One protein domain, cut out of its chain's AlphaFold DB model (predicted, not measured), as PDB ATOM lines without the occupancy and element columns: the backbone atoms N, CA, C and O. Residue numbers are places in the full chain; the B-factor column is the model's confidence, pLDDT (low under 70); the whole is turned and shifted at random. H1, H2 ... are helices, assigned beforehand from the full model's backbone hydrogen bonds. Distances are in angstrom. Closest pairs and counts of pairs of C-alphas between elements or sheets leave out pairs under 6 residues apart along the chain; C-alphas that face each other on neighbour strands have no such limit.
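What this domain is: This is residues 9 to 28 and 35 to 59 of the 130 residues of the protein "Phosphatase and actin regulator" of Periophthalmus magnuspinnatus (UniProt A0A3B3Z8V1). The printed part is a thin, drawn-out trace with no packed core: a winding stretch with two short helices, H1 and H2, and, beyond a cut, one long helix, H3. It has 45 residues with three named helices, in the order H1, H2, H3, and no named strand; the class is all helix. It is extended, with a radius of gyration of the C-alphas of 17.4 A and spans of 56 by 26 by 11 A.

How they stand to each other: H1, residues 9 to 12, is apart from H2, residues 17 to 22, and a tight link of 4 residues joins them. H3, residues 35 to 56, is apart from both. In H2 and H3 every O i to N i+4 pair is within hydrogen-bond range; H1 is too short for such a pair.

Where its parts are: H1 begins at C-alpha 9 (20.651, 60.497, 52.600). H2 measures 8.7 A from first to last C-alpha. H3 measures 31.8 A, from C-alpha 35 (-6.517, 61.874, 33.458) to C-alpha 56 (-25.992, 36.785, 35.535).

The domain as a whole: The C-alphas farthest apart, of Leu 9 and Pro 59, are 57.4 A apart. Residues 29 to 34 are not printed; C-alphas 28 and 35 are 11.3 A apart across this cut, in the link from H2 to H3. Residues 9 to 16 and 41 to 59 stand free. No printed residue is under 70 in pLDDT.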
ATOM      1  N   LEU A   9      20.870  61.864  52.114       94.62
ATOM      2  CA  LEU A   9      20.651  60.497  52.600       94.62
ATOM      3  C   LEU A   9      19.267  59.956  52.197       94.62
ATOM      4  O   LEU A   9      19.154  58.833  51.704       94.62
ATOM      5  N   LYS A  10      18.209  60.764  52.343       94.00
ATOM      6  CA  LYS A  10      16.842  60.374  51.947       94.00
ATOM      7  C   LYS A  10      16.701  60.141  50.443       94.00
ATOM      8  O   LYS A  10      15.929  59.279  50.032       94.00
ATOM      9  N   LEU A  11      17.434  60.890  49.620       94.44
ATOM     10  CA  LEU A  11      17.439  60.698  48.170       94.44
ATOM     11  C   LEU A  11      18.198  59.436  47.749       94.44
ATOM     12  O   LEU A  11      17.807  58.823  46.761       94.44
ATOM     13  N   GLN A  12      19.234  59.025  48.487       93.94
ATOM     14  CA  GLN A  12      19.940  57.760  48.241       93.94
ATOM     15  C   GLN A  12      19.104  56.540  48.641       93.94
ATOM     16  O   GLN A  12      19.126  55.530  47.948       93.94
ATOM     17  N   GLN A  13      18.335  56.644  49.726       94.31
ATOM     18  CA  GLN A  13      17.460  55.570  50.211       94.31
ATOM     19  C   GLN A  13      16.097  55.510  49.494       94.31
ATOM     20  O   GLN A  13      15.215  54.749  49.895       94.31
ATOM     21  N   ARG A  14      15.868  56.335  48.463       94.38
ATOM     22  CA  ARG A  14      14.578  56.374  47.765       94.38
ATOM     23  C   ARG A  14      14.397  55.137  46.881       94.38
ATOM     24  O   ARG A  14      15.321  54.710  46.196       94.38
ATOM     25  N   ARG A  15      13.167  54.629  46.839       95.31
ATOM     26  CA  ARG A  15      12.751  53.576  45.902       95.31
ATOM     27  C   ARG A  15      12.702  54.099  44.470       95.31
ATOM     28  O   ARG A  15      12.473  55.296  44.254       95.31
ATOM     29  N   THR A  16      12.895  53.206  43.503       94.12
ATOM     30  CA  THR A  16      12.756  53.556  42.083       94.12
ATOM     31  C   THR A  16      11.300  53.880  41.755       94.12
ATOM     32  O   THR A  16      10.363  53.485  42.457       94.12
ATOM     33  N   ARG A  17      11.076  54.654  40.692       92.44
ATOM     34  CA  ARG A  17       9.715  55.050  40.317       92.44
ATOM     35  C   ARG A  17       8.916  53.832  39.841       92.44
ATOM     36  O   ARG A  17       7.720  53.742  40.099       92.44
ATOM     37  N   GLU A  18       9.589  52.893  39.189       93.00
ATOM     38  CA  GLU A  18       9.065  51.619  38.709       93.00
ATOM     39  C   GLU A  18       8.576  50.746  39.873       93.00
ATOM     40  O   GLU A  18       7.455  50.242  39.819       93.00
ATOM     41  N   GLU A  19       9.355  50.636  40.955       94.56
ATOM     42  CA  GLU A  19       8.949  49.928  42.179       94.56
ATOM     43  C   GLU A  19       7.688  50.530  42.806       94.56
ATOM     44  O   GLU A  19       6.779  49.800  43.199       94.56
ATOM     45  N   LEU A  20       7.601  51.863  42.877       94.62
ATOM     46  CA  LEU A  20       6.430  52.543  43.440       94.62
ATOM     47  C   LEU A  20       5.165  52.310  42.599       94.62
ATOM     48  O   LEU A  20       4.077  52.177  43.162       94.62
ATOM     49  N   VAL A  21       5.295  52.238  41.269       93.31
ATOM     50  CA  VAL A  21       4.191  51.852  40.370       93.31
ATOM     51  C   VAL A  21       3.823  50.382  40.572       93.31
ATOM     52  O   VAL A  21       2.639  50.067  40.662       93.31
ATOM     53  N   GLY A  22       4.811  49.488  40.688       93.62
ATOM     54  CA  GLY A  22       4.590  48.057  40.926       93.62
ATOM     55  C   GLY A  22       3.868  47.765  42.245       93.62
ATOM     56  O   GLY A  22       3.053  46.851  42.313       93.62
ATOM     57  N   GLN A  23       4.105  48.585  43.271       94.56
ATOM     58  CA  GLN A  23       3.400  48.529  44.558       94.56
ATOM     59  C   GLN A  23       2.046  49.262  44.549       94.56
ATOM     60  O   GLN A  23       1.335  49.240  45.551       94.56
ATOM     61  N   GLY A  24       1.686  49.936  43.452       90.50
ATOM     62  CA  GLY A  24       0.435  50.691  43.337       90.50
ATOM     63  C   GLY A  24       0.385  51.984  44.160       90.50
ATOM     64  O   GLY A  24      -0.706  52.481  44.427       90.50
ATOM     65  N   ILE A  25       1.536  52.537  44.566       92.88
ATOM     66  CA  ILE A  25       1.619  53.777  45.361       92.88
ATOM     67  C   ILE A  25       1.409  55.012  44.476       92.88
ATOM     68  O   ILE A  25       0.773  55.976  44.898       92.88
ATOM     69  N   ILE A  26       1.947  54.995  43.252       91.50
ATOM     70  CA  ILE A  26       1.839  56.108  42.299       91.50
ATOM     71  C   ILE A  26       1.241  55.655  40.956       91.50
ATOM     72  O   ILE A  26       1.384  54.486  40.585       91.50
ATOM     73  N   PRO A  27       0.608  56.568  40.191       89.88
ATOM     74  CA  PRO A  27       0.070  56.266  38.868       89.88
ATOM     75  C   PRO A  27       1.119  55.730  37.875       89.88
ATOM     76  O   PRO A  27       2.285  56.140  37.930       89.88
ATOM     77  N   PRO A  28       0.717  54.884  36.904       89.31
ATOM     78  CA  PRO A  28       1.622  54.357  35.887       89.31
ATOM     79  C   PRO A  28       2.295  55.451  35.051       89.31
ATOM     80  O   PRO A  28       1.639  56.383  34.592       89.31
ATOM     81  N   PHE A  35      -5.429  62.755  33.894       88.75
ATOM     82  CA  PHE A  35      -6.517  61.874  33.458       88.75
ATOM     83  C   PHE A  35      -6.534  60.512  34.161       88.75
ATOM     84  O   PHE A  35      -7.304  59.620  33.794       88.75
ATOM     85  N   TYR A  36      -5.662  60.316  35.155       91.12
ATOM     86  CA  TYR A  36      -5.526  59.034  35.840       91.12
ATOM     87  C   TYR A  36      -6.832  58.604  36.519       91.12
ATOM     88  O   TYR A  36      -7.219  57.439  36.416       91.12
ATOM     89  N   GLU A  37      -7.547  59.536  37.151       90.00
ATOM     90  CA  GLU A  37      -8.804  59.239  37.839       90.00
ATOM     91  C   GLU A  37      -9.929  58.868  36.872       90.00
ATOM     92  O   GLU A  37     -10.593  57.851  37.083       90.00
ATOM     93  N   GLN A  38     -10.110  59.617  35.774       92.88
ATOM     94  CA  GLN A  38     -11.117  59.272  34.766       92.88
ATOM     95  C   GLN A  38     -10.813  57.912  34.136       92.88
ATOM     96  O   GLN A  38     -11.715  57.090  33.981       92.88
ATOM     97  N   LYS A  39      -9.542  57.640  33.815       91.81
ATOM     98  CA  LYS A  39      -9.120  56.343  33.274       91.81
ATOM     99  C   LYS A  39      -9.407  55.207  34.257       91.81
ATOM    100  O   LYS A  39     -10.002  54.209  33.859       91.81
ATOM    101  N   ARG A  40      -9.043  55.370  35.532       92.38
ATOM    102  CA  ARG A  40      -9.305  54.382  36.589       92.38
ATOM    103  C   ARG A  40     -10.802  54.129  36.764       92.38
ATOM    104  O   ARG A  40     -11.212  52.980  36.902       92.38
ATOM    105  N   SER A  41     -11.613  55.186  36.740       95.69
ATOM    106  CA  SER A  41     -13.073  55.086  36.833       95.69
ATOM    107  C   SER A  41     -13.664  54.335  35.637       95.69
ATOM    108  O   SER A  41     -14.469  53.424  35.808       95.69
ATOM    109  N   LEU A  42     -13.186  54.623  34.426       95.69
ATOM    110  CA  LEU A  42     -13.599  53.929  33.209       95.69
ATOM    111  C   LEU A  42     -13.199  52.444  33.226       95.69
ATOM    112  O   LEU A  42     -14.010  51.584  32.884       95.69
ATOM    113  N   GLU A  43     -11.970  52.119  33.634       95.12
ATOM    114  CA  GLU A  43     -11.507  50.732  33.794       95.12
ATOM    115  C   GLU A  43     -12.347  49.981  34.837       95.12
ATOM    116  O   GLU A  43     -12.752  48.833  34.617       95.12
ATOM    117  N   ARG A  44     -12.694  50.653  35.938       97.44
ATOM    118  CA  ARG A  44     -13.603  50.123  36.950       97.44
ATOM    119  C   ARG A  44     -15.003  49.871  36.385       97.44
ATOM    120  O   ARG A  44     -15.487  48.754  36.492       97.44
ATOM    121  N   ALA A  45     -15.619  50.837  35.711       98.06
ATOM    122  CA  ALA A  45     -16.943  50.664  35.110       98.06
ATOM    123  C   ALA A  45     -16.970  49.504  34.097       98.06
ATOM    124  O   ALA A  45     -17.856  48.653  34.136       98.06
ATOM    125  N   ARG A  46     -15.938  49.386  33.249       98.12
ATOM    126  CA  ARG A  46     -15.802  48.259  32.306       98.12
ATOM    127  C   ARG A  46     -15.764  46.907  33.011       98.12
ATOM    128  O   ARG A  46     -16.415  45.962  32.561       98.12
ATOM    129  N   THR A  47     -14.980  46.798  34.085       97.62
ATOM    130  CA  THR A  47     -14.879  45.553  34.860       97.62
ATOM    131  C   THR A  47     -16.165  45.258  35.622       97.62
ATOM    132  O   THR A  47     -16.608  44.113  35.617       97.62
ATOM    133  N   GLU A  48     -16.822  46.268  36.187       98.38
ATOM    134  CA  GLU A  48     -18.128  46.135  36.834       98.38
ATOM    135  C   GLU A  48     -19.188  45.608  35.859       98.38
ATOM    136  O   GLU A  48     -19.858  44.618  36.155       98.38
ATOM    137  N   ASP A  49     -19.305  46.198  34.669       98.25
ATOM    138  CA  ASP A  49     -20.269  45.762  33.656       98.25
ATOM    139  C   ASP A  49     -19.970  44.351  33.145       98.25
ATOM    140  O   ASP A  49     -20.883  43.545  32.933       98.25
ATOM    141  N   TYR A  50     -18.689  44.025  32.956       98.38
ATOM    142  CA  TYR A  50     -18.269  42.674  32.597       98.38
ATOM    143  C   TYR A  50     -18.666  41.659  33.673       98.38
ATOM    144  O   TYR A  50     -19.297  40.647  33.358       98.38
ATOM    145  N   LEU A  51     -18.354  41.938  34.940       98.44
ATOM    146  CA  LEU A  51     -18.668  41.048  36.054       98.44
ATOM    147  C   LEU A  51     -20.178  40.897  36.250       98.44
ATOM    148  O   LEU A  51     -20.637  39.767  36.409       98.44
ATOM    149  N   LYS A  52     -20.967  41.974  36.140       98.38
ATOM    150  CA  LYS A  52     -22.440  41.909  36.180       98.38
ATOM    151  C   LYS A  52     -22.983  40.915  35.150       98.38
ATOM    152  O   LYS A  52     -23.752  40.025  35.509       98.38
ATOM    153  N   ARG A  53     -22.522  40.989  33.893       98.19
ATOM    154  CA  ARG A  53     -22.921  40.032  32.840       98.19
ATOM    155  C   ARG A  53     -22.467  38.600  33.138       98.19
ATOM    156  O   ARG A  53     -23.214  37.659  32.879       98.19
ATOM    157  N   ARG A  54     -21.247  38.413  33.659       98.25
ATOM    158  CA  ARG A  54     -20.704  37.081  33.995       98.25
ATOM    159  C   ARG A  54     -21.438  36.430  35.163       98.25
ATOM    160  O   ARG A  54     -21.665  35.227  35.116       98.25
ATOM    161  N   ILE A  55     -21.821  37.209  36.172       97.75
ATOM    162  CA  ILE A  55     -22.582  36.731  37.332       97.75
ATOM    163  C   ILE A  55     -23.998  36.328  36.910       97.75
ATOM    164  O   ILE A  55     -24.460  35.266  37.310       97.75
ATOM    165  N   GLN A  56     -24.660  37.119  36.058       97.44
ATOM    166  CA  GLN A  56     -25.992  36.785  35.535       97.44
ATOM    167  C   GLN A  56     -26.010  35.475  34.740       97.44
ATOM    168  O   GLN A  56     -26.973  34.723  34.810       97.44
ATOM    169  N   ARG A  57     -24.946  35.197  33.980       96.81
ATOM    170  CA  ARG A  57     -24.805  33.977  33.169       96.81
ATOM    171  C   ARG A  57     -23.992  32.889  33.870       96.81
ATOM    172  O   ARG A  57     -23.373  32.069  33.197       96.81
ATOM    173  N   ARG A  58     -23.904  32.923  35.201       97.69
ATOM    174  CA  ARG A  58     -23.116  31.952  35.958       97.69
ATOM    175  C   ARG A  58     -23.768  30.562  35.850       97.69
ATOM    176  O   ARG A  58     -24.914  30.435  36.273       97.69
ATOM    177  N   PRO A  59     -23.057  29.540  35.338       97.38
ATOM    178  CA  PRO A  59     -23.555  28.166  35.316       97.38
ATOM    179  C   PRO A  59     -23.786  27.626  36.727       97.38
ATOM    180  O   PRO A  59     -23.062  27.981  37.666       97.38
TER     181      PRO A  59